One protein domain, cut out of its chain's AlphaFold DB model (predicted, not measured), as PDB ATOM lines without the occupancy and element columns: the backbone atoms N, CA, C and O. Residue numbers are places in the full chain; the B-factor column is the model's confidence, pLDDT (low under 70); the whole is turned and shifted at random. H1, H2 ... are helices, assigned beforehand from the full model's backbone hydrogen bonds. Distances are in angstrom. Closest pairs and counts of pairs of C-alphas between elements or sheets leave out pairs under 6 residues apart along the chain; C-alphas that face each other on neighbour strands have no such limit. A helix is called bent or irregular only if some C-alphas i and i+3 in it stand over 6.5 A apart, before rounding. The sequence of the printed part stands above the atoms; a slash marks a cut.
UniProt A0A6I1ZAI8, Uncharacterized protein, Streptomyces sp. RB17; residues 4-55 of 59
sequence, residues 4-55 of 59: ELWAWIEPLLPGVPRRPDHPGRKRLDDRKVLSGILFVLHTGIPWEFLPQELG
ATOM      1  N   GLU A   4     109.879 211.209 167.618       96.56
ATOM      2  CA  GLU A   4     109.084 210.128 167.037       96.56
ATOM      3  C   GLU A   4     108.805 210.382 165.555       96.56
ATOM      4  O   GLU A   4     109.168 209.564 164.719       96.56
ATOM      5  N   LEU A   5     108.247 211.547 165.204       95.06
ATOM      6  CA  LEU A   5     107.974 211.888 163.807       95.06
ATOM      7  C   LEU A   5     109.258 211.901 162.968       95.06
ATOM      8  O   LEU A   5     109.253 211.455 161.823       95.06
ATOM      9  N   TRP A   6     110.361 212.393 163.535       96.06
ATOM     10  CA  TRP A   6     111.643 212.387 162.843       96.06
ATOM     11  C   TRP A   6     112.127 210.968 162.531       96.06
ATOM     12  O   TRP A   6     112.544 210.722 161.403       96.06
ATOM     13  N   ALA A   7     111.988 210.025 163.466       97.19
ATOM     14  CA  ALA A   7     112.375 208.628 163.263       97.19
ATOM     15  C   ALA A   7     111.609 207.949 162.110       97.19
ATOM     16  O   ALA A   7     112.137 207.039 161.475       97.19
ATOM     17  N   TRP A   8     110.389 208.405 161.809       97.31
ATOM     18  CA  TRP A   8     109.626 207.948 160.642       97.31
ATOM     19  C   TRP A   8     110.083 208.595 159.330       97.31
ATOM     20  O   TRP A   8     110.045 207.951 158.283       97.31
ATOM     21  N   ILE A   9     110.487 209.867 159.367       96.19
ATOM     22  CA  ILE A   9     110.839 210.643 158.168       96.19
ATOM     23  C   ILE A   9     112.279 210.382 157.724       96.19
ATOM     24  O   ILE A   9     112.523 210.224 156.532       96.19
ATOM     25  N   GLU A  10     113.226 210.348 158.662       96.12
ATOM     26  CA  GLU A  10     114.662 210.244 158.385       96.12
ATOM     27  C   GLU A  10     115.025 209.093 157.430       96.12
ATOM     28  O   GLU A  10     115.743 209.356 156.463       96.12
ATOM     29  N   PRO A  11     114.490 207.862 157.581       96.69
ATOM     30  CA  PRO A  11     114.819 206.753 156.682       96.69
ATOM     31  C   PRO A  11     114.332 206.944 155.238       96.69
ATOM     32  O   PRO A  11     114.787 206.240 154.340       96.69
ATOM     33  N   LEU A  12     113.385 207.860 155.009       96.00
ATOM     34  CA  LEU A  12     112.829 208.156 153.687       96.00
ATOM     35  C   LEU A  12     113.660 209.196 152.929       96.00
ATOM     36  O   LEU A  12     113.483 209.365 151.720       96.00
ATOM     37  N   LEU A  13     114.540 209.919 153.624       93.62
ATOM     38  CA  LEU A  13     115.377 210.938 153.014       93.62
ATOM     39  C   LEU A  13     116.574 210.294 152.300       93.62
ATOM     40  O   LEU A  13     117.190 209.359 152.814       93.62
ATOM     41  N   PRO A  14     116.952 210.793 151.112       91.81
ATOM     42  CA  PRO A  14     118.109 210.270 150.410       91.81
ATOM     43  C   PRO A  14     119.402 210.647 151.140       91.81
ATOM     44  O   PRO A  14     119.641 211.812 151.462       91.81
ATOM     45  N   GLY A  15     120.302 209.677 151.300       89.50
ATOM     46  CA  GLY A  15     121.684 209.951 151.678       89.50
ATOM     47  C   GLY A  15     122.404 210.672 150.538       89.50
ATOM     48  O   GLY A  15     122.810 210.038 149.566       89.50
ATOM     49  N   VAL A  16     122.555 211.996 150.629       87.31
ATOM     50  CA  VAL A  16     123.252 212.787 149.601       87.31
ATOM     51  C   VAL A  16     124.742 212.877 149.946       87.31
ATOM     52  O   VAL A  16     125.099 213.590 150.891       87.31
ATOM     53  N   PRO A  17     125.636 212.208 149.194       89.12
ATOM     54  CA  PRO A  17     127.065 212.298 149.445       89.12
ATOM     55  C   PRO A  17     127.576 213.715 149.164       89.12
ATOM     56  O   PRO A  17     127.169 214.379 148.204       89.12
ATOM     57  N   ARG A  18     128.505 214.187 149.999       89.75
ATOM     58  CA  ARG A  18     129.203 215.453 149.759       89.75
ATOM     59  C   ARG A  18     130.138 215.271 148.563       89.75
ATOM     60  O   ARG A  18     130.926 214.329 148.542       89.75
ATOM     61  N   ARG A  19     130.068 216.181 147.587       90.69
ATOM     62  CA  ARG A  19     131.025 216.189 146.471       90.69
ATOM     63  C   ARG A  19     132.455 216.360 147.005       90.69
ATOM     64  O   ARG A  19     132.635 217.169 147.913       90.69
ATOM     65  N   PRO A  20     133.449 215.635 146.466       91.12
ATOM     66  CA  PRO A  20     134.844 215.835 146.847       91.12
ATOM     67  C   PRO A  20     135.369 217.175 146.319       91.12
ATOM     68  O   PRO A  20     135.917 217.967 147.082       91.12
ATOM     69  N   ASP A  21     135.093 217.477 145.049       94.38
ATOM     70  CA  ASP A  21     135.561 218.693 144.390       94.38
ATOM     71  C   ASP A  21     134.475 219.770 144.389       94.38
ATOM     72  O   ASP A  21     133.310 219.505 144.080       94.38
ATOM     73  N   HIS A  22     134.868 220.998 144.742       90.62
ATOM     74  CA  HIS A  22     133.990 222.171 144.837       90.62
ATOM     75  C   HIS A  22     132.688 221.897 145.622       90.62
ATOM     76  O   HIS A  22     131.585 222.061 145.096       90.62
ATOM     77  N   PRO A  23     132.778 221.500 146.906       89.25
ATOM     78  CA  PRO A  23     131.643 220.967 147.664       89.25
ATOM     79  C   PRO A  23     130.548 221.985 148.024       89.25
ATOM     80  O   PRO A  23     129.556 221.610 148.651       89.25
ATOM     81  N   GLY A  24     130.736 223.266 147.696       90.69
ATOM     82  CA  GLY A  24     129.843 224.350 148.094       90.69
ATOM     83  C   GLY A  24     129.709 224.504 149.614       90.69
ATOM     84  O   GLY A  24     130.488 223.961 150.413       90.69
ATOM     85  N   ARG A  25     128.694 225.269 150.026       88.75
ATOM     86  CA  ARG A  25     128.382 225.476 151.443       88.75
ATOM     87  C   ARG A  25     127.957 224.157 152.091       88.75
ATOM     88  O   ARG A  25     127.276 223.333 151.485       88.75
ATOM     89  N   LYS A  26     128.393 223.928 153.334       88.44
ATOM     90  CA  LYS A  26     127.988 222.740 154.094       88.44
ATOM     91  C   LYS A  26     126.467 222.744 154.267       88.44
ATOM     92  O   LYS A  26     125.908 223.749 154.701       88.44
ATOM     93  N   ARG A  27     125.823 221.624 153.918       88.44
ATOM     94  CA  ARG A  27     124.390 221.428 154.153       88.44
ATOM     95  C   ARG A  27     124.114 221.521 155.653       88.44
ATOM     96  O   ARG A  27     124.920 221.056 156.463       88.44
ATOM     97  N   LEU A  28     122.991 222.140 155.996       90.62
ATOM     98  CA  LEU A  28     122.443 222.048 157.340       90.62
ATOM     99  C   LEU A  28     121.939 220.630 157.593       90.62
ATOM    100  O   LEU A  28     121.697 219.868 156.661       90.62
ATOM    101  N   ASP A  29     121.801 220.312 158.872       91.69
ATOM    102  CA  ASP A  29     121.144 219.097 159.321       91.69
ATOM    103  C   ASP A  29     119.718 219.008 158.744       91.69
ATOM    104  O   ASP A  29     118.958 219.981 158.811       91.69
ATOM    105  N   ASP A  30     119.362 217.861 158.162       93.12
ATOM    106  CA  ASP A  30     118.101 217.703 157.425       93.12
ATOM    107  C   ASP A  30     116.880 217.927 158.336       93.12
ATOM    108  O   ASP A  30     115.875 218.501 157.902       93.12
ATOM    109  N   ARG A  31     116.983 217.590 159.631       94.62
ATOM    110  CA  ARG A  31     115.922 217.832 160.617       94.62
ATOM    111  C   ARG A  31     115.683 219.319 160.830       94.62
ATOM    112  O   ARG A  31     114.530 219.748 160.958       94.62
ATOM    113  N   LYS A  32     116.754 220.115 160.871       93.44
ATOM    114  CA  LYS A  32     116.666 221.580 160.984       93.44
ATOM    115  C   LYS A  32     116.051 222.201 159.739       93.44
ATOM    116  O   LYS A  32     115.174 223.051 159.875       93.44
ATOM    117  N   VAL A  33     116.448 221.742 158.552       93.44
ATOM    118  CA  VAL A  33     115.882 222.222 157.280       93.44
ATOM    119  C   VAL A  33     114.383 221.932 157.220       93.44
ATOM    120  O   VAL A  33     113.595 222.842 156.965       93.44
ATOM    121  N   LEU A  34     113.967 220.698 157.531       94.75
ATOM    122  CA  LEU A  34     112.549 220.338 157.548       94.75
ATOM    123  C   LEU A  34     111.771 221.133 158.604       94.75
ATOM    124  O   LEU A  34     110.670 221.605 158.332       94.75
ATOM    125  N   SER A  35     112.355 221.344 159.788       95.19
ATOM    126  CA  SER A  35     111.744 222.187 160.823       95.19
ATOM    127  C   SER A  35     111.542 223.629 160.344       95.19
ATOM    128  O   SER A  35     110.486 224.201 160.602       95.19
ATOM    129  N   GLY A  36     112.494 224.187 159.591       94.94
ATOM    130  CA  GLY A  36     112.373 225.501 158.954       94.94
ATOM    131  C   GLY A  36     111.262 225.576 157.914       94.94
ATOM    132  O   GLY A  36     110.448 226.495 157.960       94.94
ATOM    133  N   ILE A  37     111.184 224.584 157.020       95.06
ATOM    134  CA  ILE A  37     110.113 224.486 156.013       95.06
ATOM    135  C   ILE A  37     108.746 224.464 156.700       95.06
ATOM    136  O   ILE A  37     107.865 225.245 156.351       95.06
ATOM    137  N   LEU A  38     108.573 223.607 157.708       94.94
ATOM    138  CA  LEU A  38     107.317 223.507 158.448       94.94
ATOM    139  C   LEU A  38     106.982 224.803 159.192       94.94
ATOM    140  O   LEU A  38     105.819 225.195 159.222       94.94
ATOM    141  N   PHE A  39     107.977 225.489 159.759       95.25
ATOM    142  CA  PHE A  39     107.774 226.771 160.431       95.25
ATOM    143  C   PHE A  39     107.259 227.844 159.466       95.25
ATOM    144  O   PHE A  39     106.261 228.503 159.760       95.25
ATOM    145  N   VAL A  40     107.893 227.983 158.298       96.69
ATOM    146  CA  VAL A  40     107.467 228.909 157.236       96.69
ATOM    147  C   VAL A  40     106.046 228.593 156.775       96.69
ATOM    148  O   VAL A  40     105.203 229.484 156.730       96.69
ATOM    149  N   LEU A  41     105.742 227.320 156.508       97.12
ATOM    150  CA  LEU A  41     104.409 226.899 156.070       97.12
ATOM    151  C   LEU A  41     103.331 227.113 157.142       97.12
ATOM    152  O   LEU A  41     102.197 227.439 156.807       97.12
ATOM    153  N   HIS A  42     103.669 226.933 158.420       96.31
ATOM    154  CA  HIS A  42     102.724 227.092 159.524       96.31
ATOM    155  C   HIS A  42     102.438 228.561 159.854       96.31
ATOM    156  O   HIS A  42     101.306 228.915 160.169       96.31
ATOM    157  N   THR A  43     103.462 229.413 159.797       96.69
ATOM    158  CA  THR A  43     103.353 230.840 160.150       96.69
ATOM    159  C   THR A  43     102.992 231.729 158.962       96.69
ATOM    160  O   THR A  43     102.523 232.846 159.158       96.69
ATOM    161  N   GLY A  44     103.209 231.251 157.733       97.25
ATOM    162  CA  GLY A  44     102.969 232.001 156.501       97.25
ATOM    163  C   GLY A  44     103.987 233.111 156.232       97.25
ATOM    164  O   GLY A  44     103.760 233.938 155.350       97.25
ATOM    165  N   ILE A  45     105.093 233.162 156.981       96.25
ATOM    166  CA  ILE A  45     106.114 234.193 156.781       96.25
ATOM    167  C   ILE A  45     106.928 233.933 155.504       96.25
ATOM    168  O   ILE A  45     107.189 232.783 155.154       96.25
ATOM    169  N   PRO A  46     107.410 234.980 154.823       95.75
ATOM    170  CA  PRO A  46     108.465 234.852 153.825       95.75
ATOM    171  C   PRO A  46     109.754 234.248 154.407       95.75
ATOM    172  O   PRO A  46     110.101 234.490 155.562       95.75
ATOM    173  N   TRP A  47     110.520 233.530 153.578       93.44
ATOM    174  CA  TRP A  47     111.814 232.946 153.967       93.44
ATOM    175  C   TRP A  47     112.829 233.971 154.491       93.44
ATOM    176  O   TRP A  47     113.602 233.657 155.390       93.44
ATOM    177  N   GLU A  48     112.815 235.194 153.957       93.25
ATOM    178  CA  GLU A  48     113.674 236.305 154.400       93.25
ATOM    179  C   GLU A  48     113.403 236.757 155.841       93.25
ATOM    180  O   GLU A  48     114.279 237.344 156.472       93.25
ATOM    181  N   PHE A  49     112.219 236.450 156.379       94.19
ATOM    182  CA  PHE A  49     111.834 236.762 157.757       94.19
ATOM    183  C   PHE A  49     111.969 235.569 158.703       94.19
ATOM    184  O   PHE A  49     111.570 235.669 159.862       94.19
ATOM    185  N   LEU A  50     112.528 234.444 158.245       93.62
ATOM    186  CA  LEU A  50     112.799 233.302 159.109       93.62
ATOM    187  C   LEU A  50     113.801 233.707 160.209       93.62
ATOM    188  O   LEU A  50     114.938 234.060 159.878       93.62
ATOM    189  N   PRO A  51     113.428 233.640 161.504       92.50
ATOM    190  CA  PRO A  51     114.318 234.056 162.585       92.50
ATOM    191  C   PRO A  51     115.598 233.216 162.613       92.50
ATOM    192  O   PRO A  51     115.553 231.980 162.645       92.50
ATOM    193  N   GLN A  52     116.750 233.886 162.605       89.81
ATOM    194  CA  GLN A  52     118.063 233.232 162.552       89.81
ATOM    195  C   GLN A  52     118.398 232.518 163.867       89.81
ATOM    196  O   GLN A  52     119.108 231.512 163.868       89.81
ATOM    197  N   GLU A  53     117.828 232.975 164.983       90.75
ATOM    198  CA  GLU A  53     118.013 232.409 166.321       90.75
ATOM    199  C   GLU A  53     117.497 230.966 166.418       90.75
ATOM    200  O   GLU A  53     117.977 230.187 167.240       90.75
ATOM    201  N   LEU A  54     116.551 230.580 165.551       89.06
ATOM    202  CA  LEU A  54     116.029 229.212 165.471       89.06
ATOM    203  C   LEU A  54     117.010 228.245 164.789       89.06
ATOM    204  O   LEU A  54     116.864 227.027 164.901       89.06
ATOM    205  N   GLY A  55     118.014 228.763 164.072       88.62
ATOM    206  CA  GLY A  55     119.051 227.961 163.421       88.62
ATOM    207  C   GLY A  55     118.543 227.066 162.286       88.62
ATOM    208  O   GLY A  55     119.201 226.079 161.948       88.62
TER     209      GLY A  55
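What this domain is: This is residues 4 to 55 of the 59 residues of an uncharacterized protein of Streptomyces sp. RB17 (UniProt A0A6I1ZAI8). Two helices, H1 and the longer H2, are joined by a wide loop, residues 13 to 29, whose residues 19 to 25 stick out at its far turn; after H2, a tail without a named element folds back beside it. The printed part has 52 residues with two named helices, H1 then H2, and no named strand. The class is all helix, though 23 residues, under half, are in named elements. It is loose, with a radius of gyration of the C-alphas of 13.5 A and spans of 37 by 28 by 16 A.

How they stand to each other: H1, residues 4 to 12, and H2, residues 30 to 43, are close but not clearly touching; their closest C-alphas, those of Trp 6 and Arg 31, are 7.3 A apart. They run opposite ways at a steep tilt of 63 degrees. Every O i to N i+4 pair is within hydrogen-bond range in H2, and 3 of 5 in H1.

Where its parts are: H1 begins at C-alpha 4 (109.084, 210.128, 167.037) and is 14.0 A long; it is irregular, only just, with C-alphas 8 and 11 6.6 A apart. H2 is 19.9 A long and ends at C-alpha 43 (103.353, 230.840, 160.150).

The domain as a whole: The C-alphas farthest apart, of Asp 21 and Thr 43, are 37.9 A apart. The link from H1 to H2 is long. The printed part has no cut, and no printed residue is under 70 in pLDDT.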